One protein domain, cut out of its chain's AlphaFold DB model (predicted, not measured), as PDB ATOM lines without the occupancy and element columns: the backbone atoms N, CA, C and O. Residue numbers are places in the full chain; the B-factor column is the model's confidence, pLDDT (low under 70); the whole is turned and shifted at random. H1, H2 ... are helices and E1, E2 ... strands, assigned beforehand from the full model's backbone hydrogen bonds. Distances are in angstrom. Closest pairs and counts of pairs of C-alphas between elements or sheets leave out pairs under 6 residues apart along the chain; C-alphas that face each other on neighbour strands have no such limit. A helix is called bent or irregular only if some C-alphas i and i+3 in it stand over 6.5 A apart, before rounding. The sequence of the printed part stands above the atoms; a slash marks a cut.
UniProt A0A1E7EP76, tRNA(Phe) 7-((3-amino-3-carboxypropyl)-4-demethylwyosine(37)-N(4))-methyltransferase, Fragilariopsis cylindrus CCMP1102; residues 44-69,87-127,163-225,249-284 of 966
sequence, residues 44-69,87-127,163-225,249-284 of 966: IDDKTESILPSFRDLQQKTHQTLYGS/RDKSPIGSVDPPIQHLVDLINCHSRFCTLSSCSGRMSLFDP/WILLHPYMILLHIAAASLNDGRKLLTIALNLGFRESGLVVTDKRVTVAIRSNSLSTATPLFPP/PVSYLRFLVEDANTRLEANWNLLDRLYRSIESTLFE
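AT A GLANCE: This is residues 44 to 69, 87 to 127, 163 to 225 and 249 to 284 of the 966 residues of the protein "tRNA(Phe) 7-((3-amino-3-carboxypropyl)-4-demethylwyosine(37)-N(4))-methyltransferase" of Fragilariopsis cylindrus CCMP1102 (UniProt A0A1E7EP76). A four-stranded sheet, E1 E4 E6 E5, forms a body at one end with H3 packed along it, H1 and H2 at its E1 side, and the long helix H4 runs from this body out along an arm that makes much of the length. The arm also holds the two-stranded ribbon E2 E3 and the loop 213 to 225. The 166 printed residues include four named helices and six named strands, along the chain H1 H2 E1 E2 E3 E4 H3 E5 E6 H4, of mixed class; both sheets are antiparallel. The whole is compact by its radius of gyration of the C-alphas, 17.7 A, yet elongated, spanning 61 by 33 by 27 A.

IN THESE COORDINATES: H1, residues 53 to 67, is 22.4 A long and begins at C-alpha 53 (177.092, 157.904, 152.854). H2, residues 97 to 108, is 17.4 A long. E1 is residues 112 to 114, E2 121 to 125, E3 165 to 169 and E4 172 to 177, 15.7 A long. H3, residues 180 to 192, is 18.4 A long. E5 is residues 199 to 203, and E6, residues 206 to 212, is 18.7 A long. H4, residues 250 to 282, is 47.3 A long and ends at C-alpha 282 (159.010, 164.954, 143.343). H1 is only just irregular, with C-alphas 53 and 56 6.7 A apart; H2 is irregular, with C-alphas 98 and 101 7.5 A apart.

HOW THE PARTS SIT: E4 and E6 pair with N 175 to O 209 at 2.9 A. E1 and E4 pair with N 176 to O 113 at 2.8 A. E5 and E6, a hairpin, pair with N 201 to O 208 at 2.8 A. E4, H3 and E5 form a split strand-helix-strand unit, two strands running the same way with E6 between them, its crossover right-handed. The sheet has three layers, helices on both faces: H2 and H3 on one, H1 on the other. H3 runs along the strands at a height of 8.4 A. H4 touches H2 with residues 268 to 279 alone, closest C-alphas Leu 102 and Tyr 275, 5.7 A, at a shallow tilt of 17 degrees, the same way. H3 touches H4, closest C-alphas Ile 189 and Ser 277, 6.8 A, at a steep tilt of 48 degrees, opposite ways. E3 runs on into E4 at 33 degrees; E2 and E3 pair with N 169 to O 121 at 2.7 A. The closest C-alphas of E3 and H4 are Pro 168 and Ala 260, 6.5 A. Every O i to N i+4 pair is within hydrogen-bond range in H3 and H4, against 10 of 11 in H1 and 6 of 8 in H2.

THE WHOLE: The C-alphas of Thr 48 and Pro 249, the two farthest apart, are 61.5 A apart. Three cuts leave gaps between C-alphas: 69 to 87, 12.8 A; 127 to 163, 6.6 A; 225 to 249, 17.3 A. Of the links printed whole, none is long. Mean pLDDT of the printed part is 79.3; 34 residues are under 70, among them 87 to 93 and 163 to 169.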
ATOM      1  N   ILE A  44     162.656 163.835 140.110       78.19
ATOM      2  CA  ILE A  44     163.260 165.166 139.983       78.19
ATOM      3  C   ILE A  44     164.471 165.228 140.922       78.19
ATOM      4  O   ILE A  44     164.371 165.607 142.089       78.19
ATOM      5  N   ASP A  45     165.634 164.831 140.409       70.06
ATOM      6  CA  ASP A  45     166.873 164.795 141.186       70.06
ATOM      7  C   ASP A  45     167.683 166.101 141.036       70.06
ATOM      8  O   ASP A  45     168.295 166.363 139.995       70.06
ATOM      9  N   ASP A  46     167.780 166.886 142.117       67.06
ATOM     10  CA  ASP A  46     168.757 167.978 142.236       67.06
ATOM     11  C   ASP A  46     170.170 167.381 142.379       67.06
ATOM     12  O   ASP A  46     170.643 167.080 143.476       67.06
ATOM     13  N   LYS A  47     170.874 167.200 141.253       64.12
ATOM     14  CA  LYS A  47     172.225 166.589 141.194       64.12
ATOM     15  C   LYS A  47     173.320 167.354 141.958       64.12
ATOM     16  O   LYS A  47     174.471 166.926 141.962       64.12
ATOM     17  N   THR A  48     172.999 168.499 142.550       60.38
ATOM     18  CA  THR A  48     173.948 169.409 143.200       60.38
ATOM     19  C   THR A  48     174.201 169.083 144.672       60.38
ATOM     20  O   THR A  48     175.194 169.559 145.221       60.38
ATOM     21  N   GLU A  49     173.361 168.267 145.318       68.94
ATOM     22  CA  GLU A  49     173.497 167.948 146.744       68.94
ATOM     23  C   GLU A  49     174.170 166.597 147.022       68.94
ATOM     24  O   GLU A  49     173.889 165.572 146.397       68.94
ATOM     25  N   SER A  50     175.043 166.582 148.032       79.75
ATOM     26  CA  SER A  50     175.729 165.373 148.486       79.75
ATOM     27  C   SER A  50     174.777 164.409 149.200       79.75
ATOM     28  O   SER A  50     174.053 164.789 150.123       79.75
ATOM     29  N   ILE A  51     174.851 163.134 148.826       86.69
ATOM     30  CA  ILE A  51     174.112 162.032 149.448       86.69
ATOM     31  C   ILE A  51     174.781 161.632 150.766       86.69
ATOM     32  O   ILE A  51     176.001 161.478 150.808       86.69
ATOM     33  N   LEU A  52     173.999 161.399 151.823       87.88
ATOM     34  CA  LEU A  52     174.512 160.803 153.059       87.88
ATOM     35  C   LEU A  52     175.145 159.425 152.768       87.88
ATOM     36  O   LEU A  52     174.466 158.572 152.191       87.88
ATOM     37  N   PRO A  53     176.395 159.152 153.192       84.06
ATOM     38  CA  PRO A  53     177.092 157.904 152.854       84.06
ATOM     39  C   PRO A  53     176.328 156.637 153.266       84.06
ATOM     40  O   PRO A  53     176.274 155.661 152.529       84.06
ATOM     41  N   SER A  54     175.670 156.684 154.422       86.94
ATOM     42  CA  SER A  54     174.867 155.599 154.996       86.94
ATOM     43  C   SER A  54     173.509 155.384 154.321       86.94
ATOM     44  O   SER A  54     172.845 154.383 154.597       86.94
ATOM     45  N   PHE A  55     173.057 156.309 153.468       91.12
ATOM     46  CA  PHE A  55     171.733 156.226 152.853       91.12
ATOM     47  C   PHE A  55     171.637 155.079 151.842       91.12
ATOM     48  O   PHE A  55     170.641 154.360 151.839       91.12
ATOM     49  N   ARG A  56     172.668 154.872 151.011       88.62
ATOM     50  CA  ARG A  56     172.654 153.825 149.972       88.62
ATOM     51  C   ARG A  56     172.544 152.426 150.571       88.62
ATOM     52  O   ARG A  56     171.709 151.646 150.126       88.62
ATOM     53  N   ASP A  57     173.291 152.160 151.639       86.81
ATOM     54  CA  ASP A  57     173.216 150.890 152.367       86.81
ATOM     55  C   ASP A  57     171.828 150.662 152.977       86.81
ATOM     56  O   ASP A  57     171.321 149.540 152.996       86.81
ATOM     57  N   LEU A  58     171.206 151.724 153.500       87.62
ATOM     58  CA  LEU A  58     169.861 151.659 154.066       87.62
ATOM     59  C   LEU A  58     168.814 151.376 152.982       87.62
ATOM     60  O   LEU A  58     167.995 150.480 153.155       87.62
ATOM     61  N   GLN A  59     168.875 152.099 151.862       88.88
ATOM     62  CA  GLN A  59     167.997 151.907 150.709       88.88
ATOM     63  C   GLN A  59     168.112 150.486 150.150       88.88
ATOM     64  O   GLN A  59     167.095 149.824 149.967       88.88
ATOM     65  N   GLN A  60     169.333 149.983 149.957       85.38
ATOM     66  CA  GLN A  60     169.559 148.628 149.459       85.38
ATOM     67  C   GLN A  60     168.961 147.572 150.397       85.38
ATOM     68  O   GLN A  60     168.272 146.669 149.931       85.38
ATOM     69  N   LYS A  61     169.165 147.701 151.714       84.75
ATOM     70  CA  LYS A  61     168.580 146.785 152.708       84.75
ATOM     71  C   LYS A  61     167.053 146.824 152.701       84.75
ATOM     72  O   LYS A  61     166.425 145.768 152.763       84.75
ATOM     73  N   THR A  62     166.461 148.016 152.619       84.12
ATOM     74  CA  THR A  62     165.007 148.174 152.488       84.12
ATOM     75  C   THR A  62     164.508 147.490 151.218       84.12
ATOM     76  O   THR A  62     163.617 146.653 151.301       84.12
ATOM     77  N   HIS A  63     165.104 147.781 150.058       83.06
ATOM     78  CA  HIS A  63     164.654 147.228 148.778       83.06
ATOM     79  C   HIS A  63     164.803 145.705 148.732       83.06
ATOM     80  O   HIS A  63     163.896 145.023 148.279       83.06
ATOM     81  N   GLN A  64     165.895 145.157 149.272       81.00
ATOM     82  CA  GLN A  64     166.073 143.708 149.406       81.00
ATOM     83  C   GLN A  64     165.001 143.063 150.290       81.00
ATOM     84  O   GLN A  64     164.579 141.946 150.010       81.00
ATOM     85  N   THR A  65     164.575 143.751 151.353       80.06
ATOM     86  CA  THR A  65     163.528 143.258 152.262       80.06
ATOM     87  C   THR A  65     162.144 143.317 151.614       80.06
ATOM     88  O   THR A  65     161.346 142.412 151.815       80.06
ATOM     89  N   LEU A  66     161.851 144.377 150.853       77.69
ATOM     90  CA  LEU A  66     160.523 144.604 150.277       77.69
ATOM     91  C   LEU A  66     160.311 143.902 148.930       77.69
ATOM     92  O   LEU A  66     159.225 143.390 148.686       77.69
ATOM     93  N   TYR A  67     161.330 143.867 148.068       79.06
ATOM     94  CA  TYR A  67     161.199 143.446 146.666       79.06
ATOM     95  C   TYR A  67     162.017 142.194 146.312       79.06
ATOM     96  O   TYR A  67     161.873 141.658 145.219       79.06
ATOM     97  N   GLY A  68     162.882 141.709 147.212       64.94
ATOM     98  CA  GLY A  68     163.849 140.659 146.881       64.94
ATOM     99  C   GLY A  68     164.900 141.136 145.865       64.94
ATOM    100  O   GLY A  68     164.902 142.283 145.427       64.94
ATOM    101  N   SER A  69     165.865 140.285 145.513       48.22
ATOM    102  CA  SER A  69     166.892 140.605 144.510       48.22
ATOM    103  C   SER A  69     166.876 139.591 143.370       48.22
ATOM    104  O   SER A  69     167.051 138.405 143.636       48.22
ATOM    105  N   ARG A  87     161.492 138.131 155.063       54.97
ATOM    106  CA  ARG A  87     160.094 138.571 155.119       54.97
ATOM    107  C   ARG A  87     160.022 139.940 155.787       54.97
ATOM    108  O   ARG A  87     160.856 140.253 156.647       54.97
ATOM    109  N   ASP A  88     159.016 140.727 155.411       60.09
ATOM    110  CA  ASP A  88     158.694 141.968 156.110       60.09
ATOM    111  C   ASP A  88     158.558 141.684 157.618       60.09
ATOM    112  O   ASP A  88     158.022 140.659 158.046       60.09
ATOM    113  N   LYS A  89     159.120 142.583 158.428       59.75
ATOM    114  CA  LYS A  89     159.145 142.493 159.892       59.75
ATOM    115  C   LYS A  89     157.870 143.056 160.525       59.75
ATOM    116  O   LYS A  89     157.794 143.137 161.753       59.75
ATOM    117  N   SER A  90     156.911 143.507 159.718       58.38
ATOM    118  CA  SER A  90     155.584 143.891 160.183       58.38
ATOM    119  C   SER A  90     154.879 142.699 160.864       58.38
ATOM    120  O   SER A  90     155.156 141.543 160.538       58.38
ATOM    121  N   PRO A  91     153.944 142.934 161.807       51.97
ATOM    122  CA  PRO A  91     153.190 141.852 162.451       51.97
ATOM    123  C   PRO A  91     152.393 140.982 161.468       51.97
ATOM    124  O   PRO A  91     152.118 139.826 161.772       51.97
ATOM    125  N   ILE A  92     152.024 141.545 160.312       56.66
ATOM    126  CA  ILE A  92     151.291 140.858 159.242       56.66
ATOM    127  C   ILE A  92     152.231 140.132 158.260       56.66
ATOM    128  O   ILE A  92     151.783 139.289 157.490       56.66
ATOM    129  N   GLY A  93     153.542 140.398 158.315       64.06
ATOM    130  CA  GLY A  93     154.550 139.769 157.456       64.06
ATOM    131  C   GLY A  93     154.589 140.303 156.020       64.06
ATOM    132  O   GLY A  93     155.300 139.738 155.187       64.06
ATOM    133  N   SER A  94     153.854 141.383 155.741       73.50
ATOM    134  CA  SER A  94     153.814 142.115 154.470       73.50
ATOM    135  C   SER A  94     153.549 143.608 154.703       73.50
ATOM    136  O   SER A  94     153.173 144.018 155.805       73.50
ATOM    137  N   VAL A  95     153.703 144.419 153.658       79.06
ATOM    138  CA  VAL A  95     153.281 145.825 153.672       79.06
ATOM    139  C   VAL A  95     151.750 145.879 153.725       79.06
ATOM    140  O   VAL A  95     151.073 145.050 153.112       79.06
ATOM    141  N   ASP A  96     151.197 146.837 154.472       81.31
ATOM    142  CA  ASP A  96     149.750 147.058 154.531       81.31
ATOM    143  C   ASP A  96     149.217 147.410 153.120       81.31
ATOM    144  O   ASP A  96     149.689 148.398 152.539       81.31
ATOM    145  N   PRO A  97     148.208 146.693 152.583       79.94
ATOM    146  CA  PRO A  97     147.697 146.945 151.234       79.94
ATOM    147  C   PRO A  97     147.346 148.418 150.938       79.94
ATOM    148  O   PRO A  97     147.779 148.903 149.895       79.94
ATOM    149  N   PRO A  98     146.698 149.187 151.848       79.06
ATOM    150  CA  PRO A  98     146.324 150.580 151.570       79.06
ATOM    151  C   PRO A  98     147.491 151.561 151.364       79.06
ATOM    152  O   PRO A  98     147.268 152.687 150.930       79.06
ATOM    153  N   ILE A  99     148.730 151.203 151.722       85.62
ATOM    154  CA  ILE A  99     149.911 152.070 151.531       85.62
ATOM    155  C   ILE A  99     150.936 151.482 150.566       85.62
ATOM    156  O   ILE A  99     151.960 152.124 150.343       85.62
ATOM    157  N   GLN A 100     150.684 150.309 149.982       84.00
ATOM    158  CA  GLN A 100     151.622 149.647 149.072       84.00
ATOM    159  C   GLN A 100     152.046 150.585 147.931       84.00
ATOM    160  O   GLN A 100     153.232 150.837 147.736       84.00
ATOM    161  N   HIS A 101     151.077 151.211 147.263       80.25
ATOM    162  CA  HIS A 101     151.312 152.134 146.145       80.25
ATOM    163  C   HIS A 101     152.164 153.345 146.556       80.25
ATOM    164  O   HIS A 101     153.059 153.770 145.827       80.25
ATOM    165  N   LEU A 102     151.904 153.896 147.746       87.75
ATOM    166  CA  LEU A 102     152.662 155.016 148.299       87.75
ATOM    167  C   LEU A 102     154.092 154.603 148.658       87.75
ATOM    168  O   LEU A 102     155.031 155.357 148.403       87.75
ATOM    169  N   VAL A 103     154.259 153.410 149.231       89.06
ATOM    170  CA  VAL A 103     155.569 152.829 149.528       89.06
ATOM    171  C   VAL A 103     156.379 152.659 148.245       89.06
ATOM    172  O   VAL A 103     157.533 153.087 148.202       89.06
ATOM    173  N   ASP A 104     155.765 152.123 147.194       86.50
ATOM    174  CA  ASP A 104     156.432 151.897 145.914       86.50
ATOM    175  C   ASP A 104     156.776 153.209 145.199       86.50
ATOM    176  O   ASP A 104     157.889 153.353 144.692       86.50
ATOM    177  N   LEU A 105     155.883 154.207 145.235       86.62
ATOM    178  CA  LEU A 105     156.166 155.554 144.729       86.62
ATOM    179  C   LEU A 105     157.379 156.160 145.436       86.62
ATOM    180  O   LEU A 105     158.314 156.610 144.782       86.62
ATOM    181  N   ILE A 106     157.399 156.151 146.770       91.25
ATOM    182  CA  ILE A 106     158.504 156.732 147.542       91.25
ATOM    183  C   ILE A 106     159.822 156.001 147.248       91.25
ATOM    184  O   ILE A 106     160.846 156.657 147.053       91.25
ATOM    185  N   ASN A 107     159.804 154.666 147.189       90.69
ATOM    186  CA  ASN A 107     160.992 153.850 146.922       90.69
ATOM    187  C   ASN A 107     161.468 153.914 145.462       90.69
ATOM    188  O   ASN A 107     162.637 153.636 145.190       90.69
ATOM    189  N   CYS A 108     160.607 154.316 144.523       86.62
ATOM    190  CA  CYS A 108     161.002 154.604 143.144       86.62
ATOM    191  C   CYS A 108     161.962 155.806 143.067       86.62
ATOM    192  O   CYS A 108     162.818 155.883 142.182       86.62
ATOM    193  N   HIS A 109     161.884 156.739 144.020       88.81
ATOM    194  CA  HIS A 109     162.779 157.888 144.054       88.81
ATOM    195  C   HIS A 109     164.174 157.505 144.556       88.81
ATOM    196  O   HIS A 109     164.357 156.994 145.659       88.81
ATOM    197  N   SER A 110     165.212 157.898 143.816       88.25
ATOM    198  CA  SER A 110     166.612 157.576 144.136       88.25
ATOM    199  C   SER A 110     167.127 158.148 145.476       88.25
ATOM    200  O   SER A 110     168.233 157.797 145.904       88.25
ATOM    201  N   ARG A 111     166.345 159.025 146.127       91.56
ATOM    202  CA  ARG A 111     166.710 159.869 147.281       91.56
ATOM    203  C   ARG A 111     165.817 159.683 148.505       91.56
ATOM    204  O   ARG A 111     166.036 160.336 149.528       91.56
ATOM    205  N   PHE A 112     164.859 158.767 148.424       93.62
ATOM    206  CA  PHE A 112     164.031 158.366 149.550       93.62
ATOM    207  C   PHE A 112     164.024 156.844 149.665       93.62
ATOM    208  O   PHE A 112     164.251 156.128 148.692       93.62
ATOM    209  N   CYS A 113     163.821 156.344 150.876       93.12
ATOM    210  CA  CYS A 113     163.447 154.953 151.075       93.12
ATOM    211  C   CYS A 113     162.524 154.829 152.283       93.12
ATOM    212  O   CYS A 113     162.695 155.517 153.295       93.12
ATOM    213  N   THR A 114     161.520 153.969 152.181       92.81
ATOM    214  CA  THR A 114     160.601 153.708 153.281       92.81
ATOM    215  C   THR A 114     161.251 152.821 154.338       92.81
ATOM    216  O   THR A 114     162.190 152.059 154.105       92.81
ATOM    217  N   LEU A 115     160.778 152.977 155.565       90.19
ATOM    218  CA  LEU A 115     161.134 152.173 156.725       90.19
ATOM    219  C   LEU A 115     159.834 151.622 157.327       90.19
ATOM    220  O   LEU A 115     158.818 151.531 156.640       90.19
ATOM    221  N   SER A 116     159.841 151.294 158.621       85.56
ATOM    222  CA  SER A 116     158.652 150.841 159.354       85.56
ATOM    223  C   SER A 116     157.470 151.803 159.145       85.56
ATOM    224  O   SER A 116     157.498 152.926 159.660       85.56
ATOM    225  N   SER A 117     156.458 151.359 158.405       86.88
ATOM    226  CA  SER A 117     155.320 152.180 157.988       86.88
ATOM    227  C   SER A 117     154.006 151.423 158.193       86.88
ATOM    228  O   SER A 117     153.998 150.197 158.136       86.88
ATOM    229  N   CYS A 118     152.918 152.137 158.486       84.56
ATOM    230  CA  CYS A 118     151.586 151.585 158.736       84.56
ATOM    231  C   CYS A 118     150.491 152.539 158.230       84.56
ATOM    232  O   CYS A 118     150.595 153.762 158.373       84.56
ATOM    233  N   SER A 119     149.439 151.950 157.668       82.38
ATOM    234  CA  SER A 119     148.265 152.617 157.084       82.38
ATOM    235  C   SER A 119     147.231 153.110 158.110       82.38
ATOM    236  O   SER A 119     146.315 153.850 157.756       82.38
ATOM    237  N   GLY A 120     147.398 152.746 159.383       78.62
ATOM    238  CA  GLY A 120     146.389 152.895 160.434       78.62
ATOM    239  C   GLY A 120     145.678 151.565 160.709       78.62
ATOM    240  O   GLY A 120     145.524 150.730 159.827       78.62
ATOM    241  N   ARG A 121     145.283 151.322 161.961       75.19
ATOM    242  CA  ARG A 121     144.653 150.052 162.383       75.19
ATOM    243  C   ARG A 121     143.729 150.275 163.565       75.19
ATOM    244  O   ARG A 121     144.035 151.105 164.408       75.19
ATOM    245  N   MET A 122     142.662 149.503 163.692       73.75
ATOM    246  CA  MET A 122     141.900 149.424 164.941       73.75
ATOM    247  C   MET A 122     142.479 148.306 165.803       73.75
ATOM    248  O   MET A 122     142.869 147.255 165.298       73.75
ATOM    249  N   SER A 123     142.586 148.511 167.110       70.88
ATOM    250  CA  SER A 123     142.996 147.437 168.015       70.88
ATOM    251  C   SER A 123     142.228 147.478 169.315       70.88
ATOM    252  O   SER A 123     141.901 148.551 169.819       70.88
ATOM    253  N   LEU A 124     142.006 146.281 169.847       68.25
ATOM    254  CA  LEU A 124     141.504 146.031 171.181       68.25
ATOM    255  C   LEU A 124     142.700 145.663 172.063       68.25
ATOM    256  O   LEU A 124     143.387 144.682 171.782       68.25
ATOM    257  N   PHE A 125     143.001 146.465 173.080       66.94
ATOM    258  CA  PHE A 125     144.132 146.192 173.971       66.94
ATOM    259  C   PHE A 125     143.645 145.596 175.289       66.94
ATOM    260  O   PHE A 125     142.968 146.304 176.022       66.94
ATOM    261  N   ASP A 126     143.999 144.341 175.598       65.56
ATOM    262  CA  ASP A 126     143.849 143.787 176.950       65.56
ATOM    263  C   ASP A 126     145.180 143.926 177.724       65.56
ATOM    264  O   ASP A 126     146.153 143.224 177.432       65.56
ATOM    265  N   PRO A 127     145.251 144.825 178.712       56.38
ATOM    266  CA  PRO A 127     146.434 145.081 179.534       56.38
ATOM    267  C   PRO A 127     146.827 143.918 180.453       56.38
ATOM    268  O   PRO A 127     147.954 143.909 180.949       56.38
ATOM    269  N   TRP A 163     142.090 148.389 181.454       46.91
ATOM    270  CA  TRP A 163     141.004 148.751 180.538       46.91
ATOM    271  C   TRP A 163     141.187 148.118 179.165       46.91
ATOM    272  O   TRP A 163     142.261 148.213 178.579       46.91
ATOM    273  N   ILE A 164     140.108 147.554 178.625       50.53
ATOM    274  CA  ILE A 164     140.045 147.193 177.211       50.53
ATOM    275  C   ILE A 164     139.809 148.469 176.398       50.53
ATOM    276  O   ILE A 164     138.765 149.103 176.551       50.53
ATOM    277  N   LEU A 165     140.778 148.859 175.569       52.59
ATOM    278  CA  LEU A 165     140.742 150.114 174.807       52.59
ATOM    279  C   LEU A 165     140.528 149.844 173.316       52.59
ATOM    280  O   LEU A 165     141.273 149.050 172.737       52.59
ATOM    281  N   LEU A 166     139.566 150.535 172.694       52.97
ATOM    282  CA  LEU A 166     139.518 150.680 171.235       52.97
ATOM    283  C   LEU A 166     140.476 151.803 170.831       52.97
ATOM    284  O   LEU A 166     140.228 152.959 171.166       52.97
ATOM    285  N   HIS A 167     141.551 151.455 170.123       52.47
ATOM    286  CA  HIS A 167     142.523 152.404 169.581       52.47
ATOM    287  C   HIS A 167     142.564 152.330 168.052       52.47
ATOM    288  O   HIS A 167     143.165 151.390 167.519       52.47
ATOM    289  N   PRO A 168     142.013 153.315 167.322       54.53
ATOM    290  CA  PRO A 168     142.436 153.593 165.964       54.53
ATOM    291  C   PRO A 168     143.850 154.189 166.028       54.53
ATOM    292  O   PRO A 168     144.081 155.288 166.545       54.53
ATOM    293  N   TYR A 169     144.828 153.430 165.550       59.69
ATOM    294  CA  TYR A 169     146.174 153.906 165.292       59.69
ATOM    295  C   TYR A 169     146.161 154.813 164.073       59.69
ATOM    296  O   TYR A 169     145.526 154.531 163.059       59.69
ATOM    297  N   MET A 170     146.920 155.889 164.205       70.19
ATOM    298  CA  MET A 170     147.153 156.880 163.170       70.19
ATOM    299  C   MET A 170     148.014 156.299 162.048       70.19
ATOM    300  O   MET A 170     148.745 155.322 162.249       70.19
ATOM    301  N   ILE A 171     147.979 156.956 160.891       82.81
ATOM    302  CA  ILE A 171     148.958 156.721 159.831       82.81
ATOM    303  C   ILE A 171     150.340 157.034 160.386       82.81
ATOM    304  O   ILE A 171     150.547 158.083 161.004       82.81
ATOM    305  N   LEU A 172     151.293 156.146 160.126       87.69
ATOM    306  CA  LEU A 172     152.683 156.359 160.485       87.69
ATOM    307  C   LEU A 172     153.572 155.925 159.332       87.69
ATOM    308  O   LEU A 172     153.705 154.734 159.080       87.69
ATOM    309  N   LEU A 173     154.228 156.875 158.676       91.94
ATOM    310  CA  LEU A 173     155.220 156.581 157.646       91.94
ATOM    311  C   LEU A 173     156.584 157.047 158.135       91.94
ATOM    312  O   LEU A 173     156.773 158.226 158.441       91.94
ATOM    313  N   HIS A 174     157.546 156.132 158.204       93.69
ATOM    314  CA  HIS A 174     158.944 156.492 158.412       93.69
ATOM    315  C   HIS A 174     159.669 156.420 157.077       93.69
ATOM    316  O   HIS A 174     159.744 155.359 156.467       93.69
ATOM    317  N   ILE A 175     160.222 157.544 156.635       96.00
ATOM    318  CA  ILE A 175     160.884 157.668 155.338       96.00
ATOM    319  C   ILE A 175     162.284 158.205 155.592       96.00
ATOM    320  O   ILE A 175     162.447 159.277 156.172       96.00
ATOM    321  N   ALA A 176     163.314 157.463 155.204       94.81
ATOM    322  CA  ALA A 176     164.661 157.999 155.203       94.81
ATOM    323  C   ALA A 176     164.853 158.887 153.974       94.81
ATOM    324  O   ALA A 176     164.508 158.506 152.857       94.81
ATOM    325  N   ALA A 177     165.411 160.071 154.200       94.81
ATOM    326  CA  ALA A 177     165.792 161.002 153.157       94.81
ATOM    327  C   ALA A 177     167.311 160.994 153.002       94.81
ATOM    328  O   ALA A 177     168.068 160.840 153.965       94.81
ATOM    329  N   ALA A 178     167.752 161.169 151.770       92.62
ATOM    330  CA  ALA A 178     169.148 161.043 151.422       92.62
ATOM    331  C   ALA A 178     169.975 162.313 151.711       92.62
ATOM    332  O   ALA A 178     171.207 162.244 151.716       92.62
ATOM    333  N   SER A 179     169.319 163.452 151.964       92.00
ATOM    334  CA  SER A 179     169.893 164.685 152.514       92.00
ATOM    335  C   SER A 179     168.911 165.346 153.497       92.00
ATOM    336  O   SER A 179     167.733 164.988 153.588       92.00
ATOM    337  N   LEU A 180     169.391 166.342 154.247       92.06
ATOM    338  CA  LEU A 180     168.540 167.167 155.108       92.06
ATOM    339  C   LEU A 180     167.530 167.997 154.295       92.06
ATOM    340  O   LEU A 180     166.405 168.205 154.747       92.06
ATOM    341  N   ASN A 181     167.917 168.472 153.110       90.88
ATOM    342  CA  ASN A 181     167.037 169.263 152.256       90.88
ATOM    343  C   ASN A 181     165.925 168.398 151.652       90.88
ATOM    344  O   ASN A 181     164.761 168.791 151.702       90.88
ATOM    345  N   ASP A 182     166.259 167.187 151.199       91.31
ATOM    346  CA  ASP A 182     165.283 166.198 150.727       91.31
ATOM    347  C   ASP A 182     164.226 165.915 151.808       91.31
ATOM    348  O   ASP A 182     163.020 165.951 151.555       91.31
ATOM    349  N   GLY A 183     164.674 165.738 153.058       93.00
ATOM    350  CA  GLY A 183     163.783 165.557 154.203       93.00
ATOM    351  C   GLY A 183     162.879 166.766 154.472       93.00
ATOM    352  O   GLY A 183     161.700 166.596 154.777       93.00
ATOM    353  N   ARG A 184     163.392 167.996 154.321       93.44
ATOM    354  CA  ARG A 184     162.591 169.228 154.452       93.44
ATOM    355  C   ARG A 184     161.557 169.375 153.339       93.44
ATOM    356  O   ARG A 184     160.435 169.784 153.636       93.44
ATOM    357  N   LYS A 185     161.908 169.041 152.092       91.12
ATOM    358  CA  LYS A 185     160.979 169.059 150.949       91.12
ATOM    359  C   LYS A 185     159.787 168.141 151.228       91.12
ATOM    360  O   LYS A 185     158.646 168.598 151.219       91.12
ATOM    361  N   LEU A 186     160.059 166.888 151.592       93.88
ATOM    362  CA  LEU A 186     159.020 165.904 151.900       93.88
ATOM    363  C   LEU A 186     158.187 166.280 153.138       93.88
ATOM    364  O   LEU A 186     156.964 166.152 153.124       93.88
ATOM    365  N   LEU A 187     158.816 166.810 154.192       94.75
ATOM    366  CA  LEU A 187     158.092 167.301 155.370       94.75
ATOM    367  C   LEU A 187     157.169 168.481 155.028       94.75
ATOM    368  O   LEU A 187     156.054 168.553 155.534       94.75
ATOM    369  N   THR A 188     157.609 169.393 154.159       90.25
ATOM    370  CA  THR A 188     156.796 170.538 153.718       90.25
ATOM    371  C   THR A 188     155.548 170.068 152.976       90.25
ATOM    372  O   THR A 188     154.455 170.563 153.251       90.25
ATOM    373  N   ILE A 189     155.693 169.068 152.099       89.62
ATOM    374  CA  ILE A 189     154.565 168.414 151.422       89.62
ATOM    375  C   ILE A 189     153.564 167.875 152.456       89.62
ATOM    376  O   ILE A 189     152.384 168.223 152.416       89.62
ATOM    377  N   ALA A 190     154.037 167.100 153.437       91.06
ATOM    378  CA  ALA A 190     153.184 166.521 154.476       91.06
ATOM    379  C   ALA A 190     152.470 167.590 155.333       91.06
ATOM    380  O   ALA A 190     151.266 167.503 155.582       91.06
ATOM    381  N   LEU A 191     153.179 168.639 155.758       89.56
ATOM    382  CA  LEU A 191     152.598 169.711 156.576       89.56
ATOM    383  C   LEU A 191     151.524 170.508 155.824       89.56
ATOM    384  O   LEU A 191     150.507 170.866 156.425       89.56
ATOM    385  N   ASN A 192     151.716 170.745 154.523       85.56
ATOM    386  CA  ASN A 192     150.735 171.427 153.672       85.56
ATOM    387  C   ASN A 192     149.440 170.618 153.510       85.56
ATOM    388  O   ASN A 192     148.366 171.200 153.375       85.56
ATOM    389  N   LEU A 193     149.528 169.291 153.589       83.19
ATOM    390  CA  LEU A 193     148.379 168.386 153.535       83.19
ATOM    391  C   LEU A 193     147.691 168.165 154.889       83.19
ATOM    392  O   LEU A 193     146.686 167.463 154.954       83.19
ATOM    393  N   GLY A 194     148.189 168.783 155.963       82.94
ATOM    394  CA  GLY A 194     147.570 168.714 157.288       82.94
ATOM    395  C   GLY A 194     148.144 167.646 158.219       82.94
ATOM    396  O   GLY A 194     147.628 167.483 159.324       82.94
ATOM    397  N   PHE A 195     149.243 166.976 157.856       87.19
ATOM    398  CA  PHE A 195     149.947 166.045 158.746       87.19
ATOM    399  C   PHE A 195     150.765 166.804 159.811       87.19
ATOM    400  O   PHE A 195     151.996 166.798 159.797       87.19
ATOM    401  N   ARG A 196     150.078 167.511 160.720       85.38
ATOM    402  CA  ARG A 196     150.667 168.470 161.681       85.38
ATOM    403  C   ARG A 196     151.612 167.850 162.712       85.38
ATOM    404  O   ARG A 196     152.459 168.560 163.235       85.38
ATOM    405  N   GLU A 197     151.479 166.554 162.978       85.56
ATOM    406  CA  GLU A 197     152.365 165.798 163.878       85.56
ATOM    407  C   GLU A 197     153.584 165.204 163.156       85.56
ATOM    408  O   GLU A 197     154.369 164.445 163.738       85.56
ATOM    409  N   SER A 198     153.753 165.538 161.874       92.38
ATOM    410  CA  SER A 198     154.929 165.130 161.121       92.38
ATOM    411  C   SER A 198     156.162 165.870 161.605       92.38
ATOM    412  O   SER A 198     156.127 167.066 161.891       92.38
ATOM    413  N   GLY A 199     157.283 165.161 161.649       93.38
ATOM    414  CA  GLY A 199     158.538 165.711 162.134       93.38
ATOM    415  C   GLY A 199     159.747 165.112 161.442       93.38
ATOM    416  O   GLY A 199     159.666 164.091 160.756       93.38
ATOM    417  N   LEU A 200     160.889 165.762 161.650       94.44
ATOM    418  CA  LEU A 200     162.176 165.315 161.145       94.44
ATOM    419  C   LEU A 200     163.044 164.812 162.300       94.44
ATOM    420  O   LEU A 200     163.253 165.524 163.279       94.44
ATOM    421  N   VAL A 201     163.587 163.608 162.161       93.75
ATOM    422  CA  VAL A 201     164.584 163.038 163.070       93.75
ATOM    423  C   VAL A 201     165.916 163.000 162.338       93.75
ATOM    424  O   VAL A 201     166.101 162.205 161.412       93.75
ATOM    425  N   VAL A 202     166.833 163.879 162.736       92.75
ATOM    426  CA  VAL A 202     168.159 164.027 162.129       92.75
ATOM    427  C   VAL A 202     169.204 163.407 163.045       92.75
ATOM    428  O   VAL A 202     169.274 163.725 164.227       92.75
ATOM    429  N   THR A 203     170.015 162.520 162.483       90.50
ATOM    430  CA  THR A 203     171.170 161.892 163.128       90.50
ATOM    431  C   THR A 203     172.345 161.917 162.158       90.50
ATOM    432  O   THR A 203     172.133 161.995 160.946       90.50
ATOM    433  N   ASP A 204     173.570 161.745 162.657       83.75
ATOM    434  CA  ASP A 204     174.788 161.743 161.828       83.75
ATOM    435  C   ASP A 204     174.767 160.681 160.717       83.75
ATOM    436  O   ASP A 204     175.426 160.817 159.689       83.75
ATOM    437  N   LYS A 205     173.991 159.610 160.918       84.31
ATOM    438  CA  LYS A 205     173.877 158.479 159.990       84.31
ATOM    439  C   LYS A 205     172.563 158.458 159.212       84.31
ATOM    440  O   LYS A 205     172.419 157.626 158.320       84.31
ATOM    441  N   ARG A 206     171.567 159.273 159.554       88.38
ATOM    442  CA  ARG A 206     170.235 159.178 158.936       88.38
ATOM    443  C   ARG A 206     169.420 160.439 159.146       88.38
ATOM    444  O   ARG A 206     169.285 160.909 160.273       88.38
ATOM    445  N   VAL A 207     168.769 160.891 158.081       94.50
ATOM    446  CA  VAL A 207     167.659 161.843 158.144       94.50
ATOM    447  C   VAL A 207     166.370 161.060 157.940       94.50
ATOM    448  O   VAL A 207     166.226 160.359 156.945       94.50
ATOM    449  N   THR A 208     165.444 161.142 158.892       95.56
ATOM    450  CA  THR A 208     164.148 160.448 158.830       95.56
ATOM    451  C   THR A 208     163.023 161.459 158.867       95.56
ATOM    452  O   THR A 208     162.936 162.237 159.813       95.56
ATOM    453  N   VAL A 209     162.131 161.407 157.891       96.56
ATOM    454  CA  VAL A 209     160.836 162.077 157.931       96.56
ATOM    455  C   VAL A 209     159.838 161.100 158.543       96.56
ATOM    456  O   VAL A 209     159.665 159.988 158.045       96.56
ATOM    457  N   ALA A 210     159.217 161.493 159.649       94.06
ATOM    458  CA  ALA A 210     158.116 160.760 160.251       94.06
ATOM    459  C   ALA A 210     156.818 161.489 159.910       94.06
ATOM    460  O   ALA A 210     156.578 162.563 160.455       94.06
ATOM    461  N   ILE A 211     156.014 160.929 159.006       92.88
ATOM    462  CA  ILE A 211     154.714 161.487 158.621       92.88
ATOM    463  C   ILE A 211     153.634 160.852 159.494       92.88
ATOM    464  O   ILE A 211     153.540 159.623 159.560       92.88
ATOM    465  N   ARG A 212     152.847 161.692 160.178       87.81
ATOM    466  CA  ARG A 212     151.792 161.274 161.117       87.81
ATOM    467  C   ARG A 212     150.517 162.078 160.918       87.81
ATOM    468  O   ARG A 212     150.579 163.310 160.838       87.81
ATOM    469  N   SER A 213     149.372 161.400 160.820       79.38
ATOM    470  CA  SER A 213     148.070 162.079 160.846       79.38
ATOM    471  C   SER A 213     147.749 162.527 162.277       79.38
ATOM    472  O   SER A 213     148.203 161.896 163.221       79.38
ATOM    473  N   ASN A 214     147.021 163.638 162.442       65.94
ATOM    474  CA  ASN A 214     146.571 164.166 163.741       65.94
ATOM    475  C   ASN A 214     145.063 163.871 163.928       65.94
ATOM    476  O   ASN A 214     144.329 163.767 162.950       65.94
ATOM    477  N   SER A 215     144.595 163.815 165.181       54.84
ATOM    478  CA  SER A 215     143.193 164.040 165.598       54.84
ATOM    479  C   SER A 215     142.177 162.934 165.299       54.84
ATOM    480  O   SER A 215     140.985 163.102 165.554       54.84
ATOM    481  N   LEU A 216     142.631 161.779 164.814       54.88
ATOM    482  CA  LEU A 216     141.766 160.627 164.529       54.88
ATOM    483  C   LEU A 216     141.991 159.448 165.486       54.88
ATOM    484  O   LEU A 216     141.322 158.427 165.357       54.88
ATOM    485  N   SER A 217     142.896 159.582 166.459       58.41
ATOM    486  CA  SER A 217     143.060 158.563 167.495       58.41
ATOM    487  C   SER A 217     142.024 158.772 168.593       58.41
ATOM    488  O   SER A 217     141.995 159.815 169.245       58.41
ATOM    489  N   THR A 218     141.172 157.774 168.787       64.81
ATOM    490  CA  THR A 218     140.276 157.669 169.936       64.81
ATOM    491  C   THR A 218     140.791 156.570 170.863       64.81
ATOM    492  O   THR A 218     141.484 155.644 170.446       64.81
ATOM    493  N   ALA A 219     140.540 156.712 172.156       71.56
ATOM    494  CA  ALA A 219     140.882 155.702 173.145       71.56
ATOM    495  C   ALA A 219     139.671 155.556 174.055       71.56
ATOM    496  O   ALA A 219     139.484 156.358 174.970       71.56
ATOM    497  N   THR A 220     138.821 154.575 173.759       72.31
ATOM    498  CA  THR A 220     137.569 154.402 174.500       72.31
ATOM    499  C   THR A 220     137.672 153.203 175.435       72.31
ATOM    500  O   THR A 220     137.912 152.094 174.949       72.31
ATOM    501  N   PRO A 221     137.491 153.385 176.756       72.31
ATOM    502  CA  PRO A 221     137.429 152.272 177.694       72.31
ATOM    503  C   PRO A 221     136.137 151.471 177.481       72.31
ATOM    504  O   PRO A 221     135.045 152.034 177.497       72.31
ATOM    505  N   LEU A 222     136.261 150.155 177.291       69.44
ATOM    506  CA  LEU A 222     135.131 149.258 177.015       69.44
ATOM    507  C   LEU A 222     134.730 148.388 178.213       69.44
ATOM    508  O   LEU A 222     133.551 148.085 178.386       69.44
ATOM    509  N   PHE A 223     135.692 148.006 179.055       65.25
ATOM    510  CA  PHE A 223     135.456 147.142 180.213       65.25
ATOM    511  C   PHE A 223     136.145 147.704 181.460       65.25
ATOM    512  O   PHE A 223     137.302 148.116 181.356       65.25
ATOM    513  N   PRO A 224     135.464 147.720 182.622       56.97
ATOM    514  CA  PRO A 224     136.061 148.131 183.881       56.97
ATOM    515  C   PRO A 224     137.102 147.108 184.357       56.97
ATOM    516  O   PRO A 224     137.044 145.941 183.956       56.97
ATOM    517  N   PRO A 225     138.024 147.512 185.247       52.59
ATOM    518  CA  PRO A 225     138.997 146.611 185.837       52.59
ATOM    519  C   PRO A 225     138.322 145.406 186.480       52.59
ATOM    520  O   PRO A 225     137.387 145.559 187.270       52.59
ATOM    521  N   PRO A 249     126.602 149.758 176.190       77.19
ATOM    522  CA  PRO A 249     125.515 149.244 175.364       77.19
ATOM    523  C   PRO A 249     125.991 148.862 173.955       77.19
ATOM    524  O   PRO A 249     126.832 149.542 173.367       77.19
ATOM    525  N   VAL A 250     125.378 147.838 173.353       73.81
ATOM    526  CA  VAL A 250     125.664 147.433 171.958       73.81
ATOM    527  C   VAL A 250     125.468 148.596 170.975       73.81
ATOM    528  O   VAL A 250     126.210 148.711 170.003       73.81
ATOM    529  N   SER A 251     124.511 149.491 171.237       74.50
ATOM    530  CA  SER A 251     124.306 150.710 170.444       74.50
ATOM    531  C   SER A 251     125.514 151.648 170.474       74.50
ATOM    532  O   SER A 251     125.877 152.198 169.439       74.50
ATOM    533  N   TYR A 252     126.182 151.783 171.620       79.06
ATOM    534  CA  TYR A 252     127.390 152.598 171.738       79.06
ATOM    535  C   TYR A 252     128.596 151.921 171.082       79.06
ATOM    536  O   TYR A 252     129.376 152.589 170.417       79.06
ATOM    537  N   LEU A 253     128.724 150.592 171.177       76.81
ATOM    538  CA  LEU A 253     129.755 149.857 170.431       76.81
ATOM    539  C   LEU A 253     129.598 150.029 168.915       76.81
ATOM    540  O   LEU A 253     130.591 150.261 168.232       76.81
ATOM    541  N   ARG A 254     128.366 149.959 168.390       77.25
ATOM    542  CA  ARG A 254     128.094 150.227 166.967       77.25
ATOM    543  C   ARG A 254     128.517 151.638 166.574       77.25
ATOM    544  O   ARG A 254     129.243 151.783 165.600       77.25
ATOM    545  N   PHE A 255     128.141 152.635 167.375       81.12
ATOM    546  CA  PHE A 255     128.562 154.020 167.166       81.12
ATOM    547  C   PHE A 255     130.093 154.172 167.159       81.12
ATOM    548  O   PHE A 255     130.638 154.827 166.279       81.12
ATOM    549  N   LEU A 256     130.807 153.531 168.090       77.75
ATOM    550  CA  LEU A 256     132.274 153.578 168.129       77.75
ATOM    551  C   LEU A 256     132.925 152.932 166.904       77.75
ATOM    552  O   LEU A 256     133.947 153.422 166.433       77.75
ATOM    553  N   VAL A 257     132.370 151.823 166.411       78.38
ATOM    554  CA  VAL A 257     132.866 151.164 165.195       78.38
ATOM    555  C   VAL A 257     132.613 152.044 163.973       78.38
ATOM    556  O   VAL A 257     133.505 152.192 163.144       78.38
ATOM    557  N   GLU A 258     131.439 152.664 163.877       77.12
ATOM    558  CA  GLU A 258     131.093 153.590 162.794       77.12
ATOM    559  C   GLU A 258     131.993 154.837 162.789       77.12
ATOM    560  O   GLU A 258     132.567 155.181 161.753       77.12
ATOM    561  N   ASP A 259     132.213 155.459 163.951       79.12
ATOM    562  CA  ASP A 259     133.153 156.575 164.114       79.12
ATOM    563  C   ASP A 259     134.589 156.146 163.768       79.12
ATOM    564  O   ASP A 259     135.281 156.833 163.018       79.12
ATOM    565  N   ALA A 260     135.039 154.975 164.230       74.69
ATOM    566  CA  ALA A 260     136.377 154.473 163.925       74.69
ATOM    567  C   ALA A 260     136.577 154.180 162.428       74.69
ATOM    568  O   ALA A 260     137.622 154.536 161.878       74.69
ATOM    569  N   ASN A 261     135.581 153.593 161.761       77.94
ATOM    570  CA  ASN A 261     135.611 153.349 160.318       77.94
ATOM    571  C   ASN A 261     135.652 154.667 159.536       77.94
ATOM    572  O   ASN A 261     136.505 154.828 158.666       77.94
ATOM    573  N   THR A 262     134.816 155.640 159.909       79.06
ATOM    574  CA  THR A 262     134.805 156.984 159.303       79.06
ATOM    575  C   THR A 262     136.178 157.653 159.410       79.06
ATOM    576  O   THR A 262     136.685 158.258 158.463       79.06
ATOM    577  N   ARG A 263     136.840 157.512 160.563       76.19
ATOM    578  CA  ARG A 263     138.198 158.030 160.788       76.19
ATOM    579  C   ARG A 263     139.256 157.292 159.968       76.19
ATOM    580  O   ARG A 263     140.207 157.921 159.503       76.19
ATOM    581  N   LEU A 264     139.124 155.977 159.805       76.56
ATOM    582  CA  LEU A 264     140.040 155.177 158.992       76.56
ATOM    583  C   LEU A 264     139.921 155.538 157.504       76.56
ATOM    584  O   LEU A 264     140.937 155.736 156.843       76.56
ATOM    585  N   GLU A 265     138.702 155.743 157.010       75.38
ATOM    586  CA  GLU A 265     138.448 156.215 155.647       75.38
ATOM    587  C   GLU A 265     139.013 157.627 155.421       75.38
ATOM    588  O   GLU A 265     139.699 157.885 154.431       75.38
ATOM    589  N   ALA A 266     138.835 158.536 156.385       77.56
ATOM    590  CA  ALA A 266     139.452 159.862 156.338       77.56
ATOM    591  C   ALA A 266     140.993 159.800 156.295       77.56
ATOM    592  O   ALA A 266     141.625 160.589 155.589       77.56
ATOM    593  N   ASN A 267     141.606 158.852 157.012       79.06
ATOM    594  CA  ASN A 267     143.043 158.586 156.934       79.06
ATOM    595  C   ASN A 267     143.446 158.122 155.520       79.06
ATOM    596  O   ASN A 267     144.379 158.683 154.944       79.06
ATOM    597  N   TRP A 268     142.741 157.162 154.922       80.06
ATOM    598  CA  TRP A 268     143.043 156.702 153.560       80.06
ATOM    599  C   TRP A 268     142.905 157.818 152.513       80.06
ATOM    600  O   TRP A 268     143.787 157.977 151.670       80.06
ATOM    601  N   ASN A 269     141.908 158.695 152.646       76.31
ATOM    602  CA  ASN A 269     141.785 159.888 151.801       76.31
ATOM    603  C   ASN A 269     142.980 160.853 151.955       76.31
ATOM    604  O   ASN A 269     143.416 161.484 150.991       76.31
ATOM    605  N   LEU A 270     143.549 160.980 153.161       80.69
ATOM    606  CA  LEU A 270     144.777 161.755 153.373       80.69
ATOM    607  C   LEU A 270     146.008 161.089 152.741       80.69
ATOM    608  O   LEU A 270     146.891 161.803 152.261       80.69
ATOM    609  N   LEU A 271     146.074 159.754 152.723       83.88
ATOM    610  CA  LEU A 271     147.145 159.002 152.064       83.88
ATOM    611  C   LEU A 271     147.117 159.174 150.542       83.88
ATOM    612  O   LEU A 271     148.169 159.437 149.965       83.88
ATOM    613  N   ASP A 272     145.943 159.124 149.908       77.88
ATOM    614  CA  ASP A 272     145.804 159.399 148.468       77.88
ATOM    615  C   ASP A 272     146.244 160.836 148.129       77.88
ATOM    616  O   ASP A 272     147.047 161.074 147.223       77.88
ATOM    617  N   ARG A 273     145.832 161.821 148.935       78.69
ATOM    618  CA  ARG A 273     146.298 163.209 148.772       78.69
ATOM    619  C   ARG A 273     147.815 163.339 148.931       78.69
ATOM    620  O   ARG A 273     148.439 164.118 148.206       78.69
ATOM    621  N   LEU A 274     148.412 162.587 149.859       86.69
ATOM    622  CA  LEU A 274     149.862 162.533 150.048       86.69
ATOM    623  C   LEU A 274     150.565 161.918 148.839       86.69
ATOM    624  O   LEU A 274     151.532 162.512 148.361       86.69
ATOM    625  N   TYR A 275     150.050 160.807 148.311       85.94
ATOM    626  CA  TYR A 275     150.531 160.191 147.077       85.94
ATOM    627  C   TYR A 275     150.554 161.209 145.935       85.94
ATOM    628  O   TYR A 275     151.617 161.502 145.387       85.94
ATOM    629  N   ARG A 276     149.408 161.837 145.638       75.00
ATOM    630  CA  ARG A 276     149.268 162.802 144.532       75.00
ATOM    631  C   ARG A 276     150.188 164.011 144.693       75.00
ATOM    632  O   ARG A 276     150.737 164.528 143.716       75.00
ATOM    633  N   SER A 277     150.379 164.483 145.924       79.44
ATOM    634  CA  SER A 277     151.284 165.603 146.183       79.44
ATOM    635  C   SER A 277     152.755 165.214 146.040       79.44
ATOM    636  O   SER A 277     153.536 166.032 145.560       79.44
ATOM    637  N   ILE A 278     153.141 164.000 146.438       85.81
ATOM    638  CA  ILE A 278     154.497 163.473 146.235       85.81
ATOM    639  C   ILE A 278     154.757 163.276 144.743       85.81
ATOM    640  O   ILE A 278     155.750 163.796 144.239       85.81
ATOM    641  N   GLU A 279     153.844 162.611 144.033       80.50
ATOM    642  CA  GLU A 279     153.928 162.380 142.589       80.50
ATOM    643  C   GLU A 279     154.115 163.705 141.834       80.50
ATOM    644  O   GLU A 279     155.060 163.868 141.076       80.50
ATOM    645  N   SER A 280     153.267 164.701 142.096       69.31
ATOM    646  CA  SER A 280     153.315 165.985 141.382       69.31
ATOM    647  C   SER A 280     154.481 166.909 141.752       69.31
ATOM    648  O   SER A 280     154.751 167.850 141.001       69.31
ATOM    649  N   THR A 281     155.135 166.695 142.899       79.50
ATOM    650  CA  THR A 281     156.206 167.582 143.398       79.50
ATOM    651  C   THR A 281     157.596 166.980 143.232       79.50
ATOM    652  O   THR A 281     158.551 167.728 143.041       79.50
ATOM    653  N   LEU A 282     157.724 165.656 143.350       83.56
ATOM    654  CA  LEU A 282     159.010 164.954 143.343       83.56
ATOM    655  C   LEU A 282     159.252 164.144 142.066       83.56
ATOM    656  O   LEU A 282     160.367 163.668 141.863       83.56
ATOM    657  N   PHE A 283     158.246 163.997 141.203       78.00
ATOM    658  CA  PHE A 283     158.374 163.274 139.945       78.00
ATOM    659  C   PHE A 283     157.938 164.138 138.763       78.00
ATOM    660  O   PHE A 283     156.968 164.894 138.812       78.00
ATOM    661  N   GLU A 284     158.672 163.988 137.672       71.06
ATOM    662  CA  GLU A 284     158.241 164.335 136.327       71.06
ATOM    663  C   GLU A 284     157.812 163.056 135.616       71.06
ATOM    664  O   GLU A 284     158.136 161.955 136.047       71.06
TER     665      GLU A 284